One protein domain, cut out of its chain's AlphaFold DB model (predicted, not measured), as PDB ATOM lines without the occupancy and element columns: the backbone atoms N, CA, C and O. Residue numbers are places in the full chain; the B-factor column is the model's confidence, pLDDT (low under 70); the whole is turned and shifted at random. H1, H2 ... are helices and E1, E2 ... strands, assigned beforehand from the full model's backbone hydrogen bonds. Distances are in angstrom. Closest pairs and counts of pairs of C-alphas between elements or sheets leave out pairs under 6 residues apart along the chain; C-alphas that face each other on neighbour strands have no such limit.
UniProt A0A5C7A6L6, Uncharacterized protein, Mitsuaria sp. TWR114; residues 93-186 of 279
ATOM      1  N   VAL A  93     115.641 152.972 144.604       79.12
ATOM      2  CA  VAL A  93     115.991 153.102 146.016       79.12
ATOM      3  C   VAL A  93     117.082 154.152 146.177       79.12
ATOM      4  O   VAL A  93     117.911 154.322 145.284       79.12
ATOM      5  N   SER A  94     117.063 154.855 147.301       83.75
ATOM      6  CA  SER A  94     118.031 155.893 147.658       83.75
ATOM      7  C   SER A  94     118.458 155.729 149.109       83.75
ATOM      8  O   SER A  94     117.639 155.376 149.953       83.75
ATOM      9  N   ASP A  95     119.718 156.019 149.405       80.19
ATOM     10  CA  ASP A  95     120.258 156.122 150.768       80.19
ATOM     11  C   ASP A  95     120.404 157.590 151.233       80.19
ATOM     12  O   ASP A  95     121.070 157.889 152.226       80.19
ATOM     13  N   GLY A  96     119.819 158.523 150.470       77.62
ATOM     14  CA  GLY A  96     119.944 159.972 150.652       77.62
ATOM     15  C   GLY A  96     121.143 160.601 149.932       77.62
ATOM     16  O   GLY A  96     121.247 161.827 149.886       77.62
ATOM     17  N   ARG A  97     122.036 159.796 149.342       81.38
ATOM     18  CA  ARG A  97     123.221 160.250 148.595       81.38
ATOM     19  C   ARG A  97     123.329 159.614 147.211       81.38
ATOM     20  O   ARG A  97     123.683 160.290 146.247       81.38
ATOM     21  N   THR A  98     123.111 158.314 147.127       82.19
ATOM     22  CA  THR A  98     123.208 157.500 145.923       82.19
ATOM     23  C   THR A  98     121.855 156.885 145.607       82.19
ATOM     24  O   THR A  98     120.991 156.755 146.470       82.19
ATOM     25  N   GLN A  99     121.663 156.541 144.337       86.50
ATOM     26  CA  GLN A  99     120.458 155.879 143.861       86.50
ATOM     27  C   GLN A  99     120.828 154.567 143.191       86.50
ATOM     28  O   GLN A  99     121.872 154.451 142.538       86.50
ATOM     29  N   GLY A 100     119.935 153.601 143.327       88.25
ATOM     30  CA  GLY A 100     120.015 152.312 142.672       88.25
ATOM     31  C   GLY A 100     118.637 151.765 142.356       88.25
ATOM     32  O   GLY A 100     117.612 152.418 142.531       88.25
ATOM     33  N   THR A 101     118.628 150.517 141.927       89.94
ATOM     34  CA  THR A 101     117.460 149.756 141.528       89.94
ATOM     35  C   THR A 101     117.287 148.583 142.490       89.94
ATOM     36  O   THR A 101     118.169 147.750 142.645       89.94
ATOM     37  N   LEU A 102     116.129 148.480 143.128       89.44
ATOM     38  CA  LEU A 102     115.659 147.307 143.843       89.44
ATOM     39  C   LEU A 102     115.639 146.111 142.883       89.44
ATOM     40  O   LEU A 102     114.772 146.020 142.010       89.44
ATOM     41  N   SER A 103     116.590 145.200 143.066       89.94
ATOM     42  CA  SER A 103     116.778 144.011 142.239       89.94
ATOM     43  C   SER A 103     115.654 143.008 142.456       89.94
ATOM     44  O   SER A 103     115.012 142.550 141.511       89.94
ATOM     45  N   CYS A 104     115.425 142.646 143.715       88.00
ATOM     46  CA  CYS A 104     114.420 141.675 144.120       88.00
ATOM     47  C   CYS A 104     114.123 141.779 145.620       88.00
ATOM     48  O   CYS A 104     114.708 142.586 146.345       88.00
ATOM     49  N   PHE A 105     113.194 140.942 146.076       87.56
ATOM     50  CA  PHE A 105     112.880 140.771 147.486       87.56
ATOM     51  C   PHE A 105     113.477 139.472 148.017       87.56
ATOM     52  O   PHE A 105     113.538 138.473 147.297       87.56
ATOM     53  N   ALA A 106     113.839 139.475 149.294       84.12
ATOM     54  CA  ALA A 106     114.224 138.284 150.035       84.12
ATOM     55  C   ALA A 106     113.387 138.129 151.305       84.12
ATOM     56  O   ALA A 106     112.899 139.100 151.882       84.12
ATOM     57  N   LEU A 107     113.236 136.881 151.735       79.75
ATOM     58  CA  LEU A 107     112.565 136.501 152.969       79.75
ATOM     59  C   LEU A 107     113.503 135.578 153.745       79.75
ATOM     60  O   LEU A 107     113.918 134.546 153.221       79.75
ATOM     61  N   THR A 108     113.812 135.929 154.991       78.12
ATOM     62  CA  THR A 108     114.433 134.996 155.941       78.12
ATOM     63  C   THR A 108     113.603 134.948 157.216       78.12
ATOM     64  O   THR A 108     113.306 135.975 157.830       78.12
ATOM     65  N   GLY A 109     113.134 133.749 157.574       81.00
ATOM     66  CA  GLY A 109     112.101 133.583 158.594       81.00
ATOM     67  C   GLY A 109     110.842 134.387 158.246       81.00
ATOM     68  O   GLY A 109     110.226 134.166 157.206       81.00
ATOM     69  N   SER A 110     110.471 135.329 159.116       82.81
ATOM     70  CA  SER A 110     109.341 136.250 158.921       82.81
ATOM     71  C   SER A 110     109.739 137.635 158.399       82.81
ATOM     72  O   SER A 110     108.858 138.467 158.175       82.81
ATOM     73  N   THR A 111     111.035 137.912 158.240       84.12
ATOM     74  CA  THR A 111     111.534 139.254 157.922       84.12
ATOM     75  C   THR A 111     111.753 139.410 156.423       84.12
ATOM     76  O   THR A 111     112.387 138.568 155.782       84.12
ATOM     77  N   LEU A 112     111.211 140.497 155.872       87.50
ATOM     78  CA  LEU A 112     111.288 140.845 154.456       87.50
ATOM     79  C   LEU A 112     112.406 141.856 154.213       87.50
ATOM     80  O   LEU A 112     112.549 142.827 154.956       87.50
ATOM     81  N   PHE A 113     113.144 141.647 153.131       88.06
ATOM     82  CA  PHE A 113     114.264 142.485 152.726       88.06
ATOM     83  C   PHE A 113     114.142 142.878 151.258       88.06
ATOM     84  O   PHE A 113     113.637 142.110 150.434       88.06
ATOM     85  N   GLY A 114     114.640 144.064 150.930       90.31
ATOM     86  CA  GLY A 114     114.988 144.443 149.569       90.31
ATOM     87  C   GLY A 114     116.459 144.143 149.297       90.31
ATOM     88  O   GLY A 114     117.300 144.299 150.184       90.31
ATOM     89  N   ILE A 115     116.753 143.707 148.073       90.12
ATOM     90  CA  ILE A 115     118.113 143.485 147.573       90.12
ATOM     91  C   ILE A 115     118.434 144.549 146.523       90.12
ATOM     92  O   ILE A 115     117.625 144.789 145.626       90.12
ATOM     93  N   THR A 116     119.607 145.167 146.617       92.75
ATOM     94  CA  THR A 116     120.197 146.049 145.593       92.75
ATOM     95  C   THR A 116     121.730 145.941 145.644       92.75
ATOM     96  O   THR A 116     122.257 145.061 146.327       92.75
ATOM     97  N   CYS A 117     122.468 146.800 144.940       92.19
ATOM     98  CA  CYS A 117     123.920 146.901 145.096       92.19
ATOM     99  C   CYS A 117     124.282 147.507 146.457       92.19
ATOM    100  O   CYS A 117     123.586 148.393 146.957       92.19
ATOM    101  N   ALA A 118     125.384 147.057 147.054       89.06
ATOM    102  CA  ALA A 118     125.859 147.601 148.323       89.06
ATOM    103  C   ALA A 118     126.229 149.084 148.183       89.06
ATOM    104  O   ALA A 118     125.899 149.873 149.067       89.06
ATOM    105  N   HIS A 119     126.793 149.485 147.036       87.12
ATOM    106  CA  HIS A 119     127.206 150.878 146.805       87.12
ATOM    107  C   HIS A 119     126.046 151.866 146.676       87.12
ATOM    108  O   HIS A 119     126.273 153.071 146.587       87.12
ATOM    109  N   CYS A 120     124.811 151.363 146.643       89.75
ATOM    110  CA  CYS A 120     123.598 152.171 146.659       89.75
ATOM    111  C   CYS A 120     123.062 152.416 148.081       89.75
ATOM    112  O   CYS A 120     122.027 153.062 148.216       89.75
ATOM    113  N   LEU A 121     123.692 151.835 149.113       88.38
ATOM    114  CA  LEU A 121     123.192 151.789 150.493       88.38
ATOM    115  C   LEU A 121     124.230 152.235 151.546       88.38
ATOM    116  O   LEU A 121     124.017 152.008 152.741       88.38
ATOM    117  N   GLU A 122     125.360 152.812 151.131       83.88
ATOM    118  CA  GLU A 122     126.465 153.197 152.029       83.88
ATOM    119  C   GLU A 122     126.182 154.469 152.836       83.88
ATOM    120  O   GLU A 122     126.928 154.796 153.757       83.88
ATOM    121  N   GLY A 123     125.144 155.208 152.459       83.31
ATOM    122  CA  GLY A 123     124.728 156.440 153.095       83.31
ATOM    123  C   GLY A 123     125.660 157.617 152.869       83.31
ATOM    124  O   GLY A 123     126.602 157.613 152.071       83.31
ATOM    125  N   VAL A 124     125.354 158.701 153.579       81.19
ATOM    126  CA  VAL A 124     126.045 159.985 153.417       81.19
ATOM    127  C   VAL A 124     127.521 159.885 153.819       81.19
ATOM    128  O   VAL A 124     128.363 160.517 153.172       81.19
ATOM    129  N   ASP A 125     127.833 159.076 154.834       78.69
ATOM    130  CA  ASP A 125     129.182 158.841 155.360       78.69
ATOM    131  C   ASP A 125     129.979 157.789 154.569       78.69
ATOM    132  O   ASP A 125     131.184 157.663 154.788       78.69
ATOM    133  N   GLN A 126     129.344 157.105 153.608       77.44
ATOM    134  CA  GLN A 126     129.938 156.048 152.783       77.44
ATOM    135  C   GLN A 126     130.513 154.894 153.610       77.44
ATOM    136  O   GLN A 126     131.551 154.320 153.266       77.44
ATOM    137  N   ASN A 127     129.876 154.588 154.739       76.06
ATOM    138  CA  ASN A 127     130.342 153.557 155.648       76.06
ATOM    139  C   ASN A 127     129.395 152.351 155.614       76.06
ATOM    140  O   ASN A 127     128.289 152.425 156.150       76.06
ATOM    141  N   PRO A 128     129.833 151.192 155.093       73.81
ATOM    142  CA  PRO A 128     128.980 150.011 155.018       73.81
ATOM    143  C   PRO A 128     128.579 149.431 156.381       73.81
ATOM    144  O   PRO A 128     127.682 148.592 156.444       73.81
ATOM    145  N   ALA A 129     129.231 149.857 157.468       76.12
ATOM    146  CA  ALA A 129     128.880 149.470 158.831       76.12
ATOM    147  C   ALA A 129     127.828 150.388 159.482       76.12
ATOM    148  O   ALA A 129     127.320 150.041 160.551       76.12
ATOM    149  N   THR A 130     127.503 151.540 158.884       81.12
ATOM    150  CA  THR A 130     126.493 152.471 159.405       81.12
ATOM    151  C   THR A 130     125.120 152.138 158.803       81.12
ATOM    152  O   THR A 130     124.938 152.284 157.592       81.12
ATOM    153  N   PRO A 131     124.115 151.730 159.606       86.69
ATOM    154  CA  PRO A 131     122.759 151.551 159.102       86.69
ATOM    155  C   PRO A 131     122.215 152.866 158.548       86.69
ATOM    156  O   PRO A 131     122.146 153.870 159.258       86.69
ATOM    157  N   THR A 132     121.789 152.848 157.291       87.69
ATOM    158  CA  THR A 132     121.296 154.029 156.581       87.69
ATOM    159  C   THR A 132     119.821 153.876 156.262       87.69
ATOM    160  O   THR A 132     119.374 152.791 155.894       87.69
ATOM    161  N   VAL A 133     119.050 154.956 156.408       91.56
ATOM    162  CA  VAL A 133     117.646 154.984 155.980       91.56
ATOM    163  C   VAL A 133     117.591 154.831 154.468       91.56
ATOM    164  O   VAL A 133     118.186 155.614 153.738       91.56
ATOM    165  N   VAL A 134     116.853 153.822 154.019       91.88
ATOM    166  CA  VAL A 134     116.604 153.588 152.601       91.88
ATOM    167  C   VAL A 134     115.241 154.149 152.266       91.88
ATOM    168  O   VAL A 134     114.254 153.867 152.951       91.88
ATOM    169  N   GLU A 135     115.183 154.927 151.199       91.25
ATOM    170  CA  GLU A 135     113.967 155.495 150.650       91.25
ATOM    171  C   GLU A 135     113.618 154.829 149.323       91.25
ATOM    172  O   GLU A 135     114.484 154.454 148.535       91.25
ATOM    173  N   TYR A 136     112.325 154.701 149.074       86.44
ATOM    174  CA  TYR A 136     111.743 154.198 147.843       86.44
ATOM    175  C   TYR A 136     111.012 155.334 147.133       86.44
ATOM    176  O   TYR A 136     110.252 156.073 147.762       86.44
ATOM    177  N   PHE A 137     111.215 155.480 145.827       84.69
ATOM    178  CA  PHE A 137     110.582 156.556 145.068       84.69
ATOM    179  C   PHE A 137     109.158 156.181 144.656       84.69
ATOM    180  O   PHE A 137     109.006 155.571 143.631       84.69
ATOM    181  N   GLY A 138     108.093 156.505 145.380       76.31
ATOM    182  CA  GLY A 138     106.709 156.120 145.067       76.31
ATOM    183  C   GLY A 138     106.191 156.443 143.653       76.31
ATOM    184  O   GLY A 138     106.713 157.287 142.926       76.31
ATOM    185  N   VAL A 139     105.092 155.777 143.265       73.69
ATOM    186  CA  VAL A 139     104.398 155.998 141.971       73.69
ATOM    187  C   VAL A 139     103.901 157.437 141.795       73.69
ATOM    188  O   VAL A 139     103.728 157.910 140.674       73.69
ATOM    189  N   ASP A 140     103.686 158.139 142.903       77.06
ATOM    190  CA  ASP A 140     103.296 159.544 142.979       77.06
ATOM    191  C   ASP A 140     104.499 160.505 142.935       77.06
ATOM    192  O   ASP A 140     104.334 161.713 143.112       77.06
ATOM    193  N   LYS A 141     105.699 159.979 142.648       75.06
ATOM    194  CA  LYS A 141     106.963 160.711 142.500       75.06
ATOM    195  C   LYS A 141     107.459 161.341 143.803       75.06
ATOM    196  O   LYS A 141     108.040 162.428 143.786       75.06
ATOM    197  N   ARG A 142     107.234 160.668 144.933       82.56
ATOM    198  CA  ARG A 142     107.722 161.077 146.258       82.56
ATOM    199  C   ARG A 142     108.618 160.018 146.876       82.56
ATOM    200  O   ARG A 142     108.428 158.836 146.642       82.56
ATOM    201  N   TRP A 143     109.577 160.437 147.690       83.88
ATOM    202  CA  TRP A 143     110.416 159.511 148.442       83.88
ATOM    203  C   TRP A 143     109.720 159.080 149.731       83.88
ATOM    204  O   TRP A 143     109.170 159.909 150.458       83.88
ATOM    205  N   TYR A 144     109.737 157.776 149.992       86.38
ATOM    206  CA  TYR A 144     109.173 157.165 151.188       86.38
ATOM    207  C   TYR A 144     110.248 156.376 151.920       86.38
ATOM    208  O   TYR A 144     110.813 155.460 151.319       86.38
ATOM    209  N   PRO A 145     110.492 156.648 153.210       90.56
ATOM    210  CA  PRO A 145     111.335 155.795 154.032       90.56
ATOM    211  C   PRO A 145     110.780 154.369 154.021       90.56
ATOM    212  O   PRO A 145     109.670 154.120 154.488       90.56
ATOM    213  N   THR A 146     111.542 153.436 153.457       88.00
ATOM    214  CA  THR A 146     111.121 152.040 153.310       88.00
ATOM    215  C   THR A 146     111.750 151.122 154.349       88.00
ATOM    216  O   THR A 146     111.167 150.097 154.701       88.00
ATOM    217  N   GLY A 147     112.877 151.537 154.926       90.69
ATOM    218  CA  GLY A 147     113.504 150.886 156.066       90.69
ATOM    219  C   GLY A 147     114.954 151.312 156.218       90.69
ATOM    220  O   GLY A 147     115.271 152.482 156.015       90.69
ATOM    221  N   GLN A 148     115.823 150.386 156.618       91.44
ATOM    222  CA  GLN A 148     117.240 150.666 156.855       91.44
ATOM    223  C   GLN A 148     118.129 149.585 156.249       91.44
ATOM    224  O   GLN A 148     117.739 148.415 156.228       91.44
ATOM    225  N   SER A 149     119.319 149.963 155.778       90.62
ATOM    226  CA  SER A 149     120.349 149.005 155.388       90.62
ATOM    227  C   SER A 149     120.757 148.164 156.599       90.62
ATOM    228  O   SER A 149     120.900 148.666 157.715       90.62
ATOM    229  N   VAL A 150     120.875 146.855 156.384       88.00
ATOM    230  CA  VAL A 150     121.184 145.879 157.442       88.00
ATOM    231  C   VAL A 150     122.475 145.122 157.174       88.00
ATOM    232  O   VAL A 150     123.133 144.683 158.112       88.00
ATOM    233  N   TYR A 151     122.827 144.938 155.903       85.88
ATOM    234  CA  TYR A 151     123.998 144.167 155.521       85.88
ATOM    235  C   TYR A 151     124.472 144.574 154.136       85.88
ATOM    236  O   TYR A 151     123.736 144.411 153.161       85.88
ATOM    237  N   LEU A 152     125.699 145.081 154.054       83.56
ATOM    238  CA  LEU A 152     126.364 145.417 152.803       83.56
ATOM    239  C   LEU A 152     127.573 144.501 152.639       83.56
ATOM    240  O   LEU A 152     128.414 144.411 153.533       83.56
ATOM    241  N   ALA A 153     127.655 143.819 151.503       81.75
ATOM    242  CA  ALA A 153     128.743 142.910 151.201       81.75
ATOM    243  C   ALA A 153     129.511 143.366 149.967       81.75
ATOM    244  O   ALA A 153     128.949 143.477 148.875       81.75
ATOM    245  N   TYR A 154     130.817 143.524 150.171       80.94
ATOM    246  CA  TYR A 154     131.804 143.707 149.122       80.94
ATOM    247  C   TYR A 154     132.827 142.592 149.192       80.94
ATOM    248  O   TYR A 154     133.472 142.387 150.221       80.94
ATOM    249  N   ALA A 155     133.005 141.882 148.089       79.44
ATOM    250  CA  ALA A 155     134.086 140.922 147.964       79.44
ATOM    251  C   ALA A 155     134.624 140.973 146.538       79.44
ATOM    252  O   ALA A 155     133.826 140.995 145.617       79.44
ATOM    253  N   PRO A 156     135.942 140.928 146.302       74.44
ATOM    254  CA  PRO A 156     136.507 140.979 144.950       74.44
ATOM    255  C   PRO A 156     136.311 139.682 144.137       74.44
ATOM    256  O   PRO A 156     136.853 139.563 143.039       74.44
ATOM    257  N   GLY A 157     135.600 138.686 144.680       80.88
ATOM    258  CA  GLY A 157     135.515 137.335 144.127       80.88
ATOM    259  C   GLY A 157     136.791 136.529 144.353       80.88
ATOM    260  O   GLY A 157     137.881 137.086 144.505       80.88
ATOM    261  N   SER A 158     136.694 135.200 144.383       81.00
ATOM    262  CA  SER A 158     137.859 134.328 144.627       81.00
ATOM    263  C   SER A 158     138.602 133.918 143.349       81.00
ATOM    264  O   SER A 158     139.692 133.353 143.430       81.00
ATOM    265  N   ALA A 159     138.043 134.227 142.171       78.12
ATOM    266  CA  ALA A 159     138.493 133.718 140.869       78.12
ATOM    267  C   ALA A 159     138.450 132.179 140.741       78.12
ATOM    268  O   ALA A 159     139.111 131.604 139.874       78.12
ATOM    269  N   VAL A 160     137.691 131.513 141.615       78.94
ATOM    270  CA  VAL A 160     137.416 130.073 141.564       78.94
ATOM    271  C   VAL A 160     136.088 129.863 140.833       78.94
ATOM    272  O   VAL A 160     135.169 130.648 141.069       78.94
ATOM    273  N   PRO A 161     135.948 128.827 139.985       76.06
ATOM    274  CA  PRO A 161     134.665 128.500 139.365       76.06
ATOM    275  C   PRO A 161     133.543 128.360 140.405       76.06
ATOM    276  O   PRO A 161     133.728 127.718 141.441       76.06
ATOM    277  N   GLY A 162     132.399 128.986 140.149       72.69
ATOM    278  CA  GLY A 162     131.259 129.102 141.062       72.69
ATOM    279  C   GLY A 162     131.389 130.190 142.138       72.69
ATOM    280  O   GLY A 162     130.445 130.409 142.890       72.69
ATOM    281  N   ASN A 163     132.536 130.869 142.232       75.75
ATOM    282  CA  ASN A 163     132.790 132.006 143.127       75.75
ATOM    283  C   ASN A 163     133.813 132.964 142.483       75.75
ATOM    284  O   ASN A 163     134.848 133.318 143.076       75.75
ATOM    285  N   PHE A 164     133.585 133.287 141.211       81.94
ATOM    286  CA  PHE A 164     134.557 133.996 140.396       81.94
ATOM    287  C   PHE A 164     134.474 135.503 140.612       81.94
ATOM    288  O   PHE A 164     135.500 136.127 140.904       81.94
ATOM    289  N   GLY A 165     133.277 136.060 140.428       83.75
ATOM    290  CA  GLY A 165     133.014 137.485 140.343       83.75
ATOM    291  C   GLY A 165     132.984 138.210 141.680       83.75
ATOM    292  O   GLY A 165     132.893 137.607 142.748       83.75
ATOM    293  N   TYR A 166     133.102 139.534 141.611       83.19
ATOM    294  CA  TYR A 166     132.967 140.395 142.764       83.19
ATOM    295  C   TYR A 166     131.512 140.431 143.233       83.19
ATOM    296  O   TYR A 166     130.570 140.429 142.442       83.19
ATOM    297  N   LEU A 167     131.350 140.498 144.546       83.19
ATOM    298  CA  LEU A 167     130.089 140.732 145.214       83.19
ATOM    299  C   LEU A 167     129.965 142.222 145.514       83.19
ATOM    300  O   LEU A 167     130.875 142.821 146.083       83.19
ATOM    301  N   ASP A 168     128.822 142.781 145.151       89.06
ATOM    302  CA  ASP A 168     128.385 144.130 145.486       89.06
ATOM    303  C   ASP A 168     126.884 144.045 145.747       89.06
ATOM    304  O   ASP A 168     126.058 144.220 144.853       89.06
ATOM    305  N   CYS A 169     126.536 143.619 146.960       86.12
ATOM    306  CA  CYS A 169     125.168 143.265 147.319       86.12
ATOM    307  C   CYS A 169     124.801 143.867 148.667       86.12
ATOM    308  O   CYS A 169     125.461 143.625 149.679       86.12
ATOM    309  N   GLY A 170     123.712 144.621 148.676       88.31
ATOM    310  CA  GLY A 170     123.156 145.282 149.838       88.31
ATOM    311  C   GLY A 170     121.767 144.752 150.168       88.31
ATOM    312  O   GLY A 170     120.939 144.537 149.280       88.31
ATOM    313  N   LEU A 171     121.515 144.562 151.458       89.75
ATOM    314  CA  LEU A 171     120.217 144.227 152.023       89.75
ATOM    315  C   LEU A 171     119.709 145.396 152.857       89.75
ATOM    316  O   LEU A 171     120.443 145.953 153.678       89.75
ATOM    317  N   PHE A 172     118.426 145.701 152.711       91.62
ATOM    318  CA  PHE A 172     117.717 146.613 153.599       91.62
ATOM    319  C   PHE A 172     116.398 146.001 154.056       91.62
ATOM    320  O   PHE A 172     115.735 145.282 153.307       91.62
ATOM    321  N   GLU A 173     116.036 146.250 155.307       89.62
ATOM    322  CA  GLU A 173     114.782 145.766 155.878       89.62
ATOM    323  C   GLU A 173     113.592 146.507 155.257       89.62
ATOM    324  O   GLU A 173     113.646 147.721 155.068       89.62
ATOM    325  N   LEU A 174     112.503 145.791 154.977       87.19
ATOM    326  CA  LEU A 174     111.260 146.372 154.474       87.19
ATOM    327  C   LEU A 174     110.278 146.623 155.615       87.19
ATOM    328  O   LEU A 174     109.572 145.717 156.059       87.19
ATOM    329  N   ARG A 175     110.215 147.877 156.062       86.88
ATOM    330  CA  ARG A 175     109.273 148.358 157.083       86.88
ATOM    331  C   ARG A 175     108.064 149.072 156.482       86.88
ATOM    332  O   ARG A 175     107.025 149.132 157.134       86.88
ATOM    333  N   ASP A 176     108.173 149.581 155.254       86.94
ATOM    334  CA  ASP A 176     107.038 150.190 154.556       86.94
ATOM    335  C   ASP A 176     105.943 149.146 154.238       86.94
ATOM    336  O   ASP A 176     106.226 148.150 153.560       86.94
ATOM    337  N   PRO A 177     104.682 149.354 154.675       86.00
ATOM    338  CA  PRO A 177     103.599 148.400 154.447       86.00
ATOM    339  C   PRO A 177     103.300 148.141 152.969       86.00
ATOM    340  O   PRO A 177     102.946 147.014 152.609       86.00
ATOM    341  N   THR A 178     103.435 149.149 152.103       83.69
ATOM    342  CA  THR A 178     103.140 149.016 150.670       83.69
ATOM    343  C   THR A 178     104.172 148.126 149.983       83.69
ATOM    344  O   THR A 178     103.805 147.180 149.275       83.69
ATOM    345  N   LEU A 179     105.460 148.362 150.224       81.56
ATOM    346  CA  LEU A 179     106.543 147.568 149.657       81.56
ATOM    347  C   LEU A 179     106.601 146.171 150.289       81.56
ATOM    348  O   LEU A 179     106.816 145.192 149.575       81.56
ATOM    349  N   ALA A 180     106.296 146.042 151.584       85.88
ATOM    350  CA  ALA A 180     106.154 144.748 152.249       85.88
ATOM    351  C   ALA A 180     104.994 143.919 151.670       85.88
ATOM    352  O   ALA A 180     105.152 142.721 151.427       85.88
ATOM    353  N   ALA A 181     103.838 144.532 151.392       84.69
ATOM    354  CA  ALA A 181     102.726 143.855 150.725       84.69
ATOM    355  C   ALA A 181     103.109 143.403 149.306       84.69
ATOM    356  O   ALA A 181     102.831 142.263 148.928       84.69
ATOM    357  N   ARG A 182     103.818 144.253 148.546       82.62
ATOM    358  CA  ARG A 182     104.365 143.902 147.225       82.62
ATOM    359  C   ARG A 182     105.348 142.731 147.312       82.62
ATOM    360  O   ARG A 182     105.267 141.829 146.484       82.62
ATOM    361  N   ALA A 183     106.223 142.711 148.315       83.69
ATOM    362  CA  ALA A 183     107.170 141.622 148.538       83.69
ATOM    363  C   ALA A 183     106.467 140.294 148.862       83.69
ATOM    364  O   ALA A 183     106.834 139.261 148.311       83.69
ATOM    365  N   ARG A 184     105.408 140.312 149.682       83.00
ATOM    366  CA  ARG A 184     104.604 139.110 149.994       83.00
ATOM    367  C   ARG A 184     103.821 138.578 148.796       83.00
ATOM    368  O   ARG A 184     103.605 137.375 148.700       83.00
ATOM    369  N   ALA A 185     103.382 139.462 147.904       80.75
ATOM    370  CA  ALA A 185     102.694 139.090 146.670       80.75
ATOM    371  C   ALA A 185     103.658 138.678 145.540       80.75
ATOM    372  O   ALA A 185     103.211 138.194 144.495       80.75
ATOM    373  N   ALA A 186     104.968 138.886 145.714       78.44
ATOM    374  CA  ALA A 186     105.961 138.565 144.702       78.44
ATOM    375  C   ALA A 186     106.088 137.047 144.514       78.44
ATOM    376  O   ALA A 186     106.023 136.259 145.457       78.44
TER     377      ALA A 186
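What this domain is: This is residues 93 to 186 of the 279 residues of an uncharacterized protein of Mitsuaria sp. TWR114 (UniProt A0A5C7A6L6). What does this domain look like? A strongly twisted sheet of five antiparallel strands has the helix H1 across its E2 and E3 side, while the long hairpin of E5 and E6 reaches along the longest axis to the loop of residues 156 to 166. E5 bends by 74 degrees at residue 146, and its pairing is staggered, with E4 over residues 143 to 148 and with E6 over residues 149 to 155; E1 runs on into E2 across a break of 2 residues, at 80 degrees. What is it made of? The 94 printed residues hold, along the chain, E1 E2 E3 E4 E5 E6 H1, the sheet order is E2 - E3 - E6 - E5 - E4, and the class is mostly strand. The whole is compact, with a radius of gyration of the C-alphas of 13.7 A and spans of 44 by 31 by 21 A.

How they stand to each other: How is the sheet joined? E5, residues 143 to 155, bends by 74 degrees at residue 146 and pairs over residues 149 to 155 with E6, residues 167 to 173, a hairpin in which N 153 and O 169 are 2.9 A apart. Over residues 143 to 148 it forms a hairpin with E4, residues 133 to 137, where N 136 and O 144 are 2.8 A apart. E6 is also the antiparallel neighbour of E3, residues 111 to 116, with N 114 and O 172 2.9 A apart, and E3 forms a hairpin with E2, residues 104 to 108, with N 113 and O 106 2.8 A apart. Do these strands have names together? E4, E5 and E6 are a meander, each strand the antiparallel neighbour of the one before; with E3, whose neighbour is E6, they make a Greek key. Where are the other elements? H1, residues 177 to 185, is on the sheet at a height of 8.5 A, only just over E3, with 3 of its 9 C-alphas falling on that strand, and it runs across the strands at 86 degrees to E3 on the local plane; every O i to N i+4 pair in it is within hydrogen-bond range. E1, residues 99 to 101, pairs with no named strand and is near E4; its closest C-alpha to E3 is that of Thr 101, 6.1 A from that of Thr 116.

Where its parts are: Where do the elements begin and end? E1 begins at C-alpha 99, (120.458, 155.879, 143.861), and H1 ends at C-alpha 185, (102.694, 139.090, 146.670). How long are they? From first to last C-alpha, E5 measures 30.1 A, E6 19.3 A, E3 16.5 A, E2 13.6 A, E4 13.1 A, H1 12.2 A and E1 7.2 A.

The domain as a whole: How far does it reach? The two C-alphas farthest apart, those of Asp 140 and Val 160, are 45.1 A apart. Is the backbone continuous, and which links are long? The printed part has no cut; the links E3 to E4, with 16 residues, and E5 to E6, with 11, are long. How sure is the model? The mean pLDDT of the printed part is 84.1, and no printed residue is under 70.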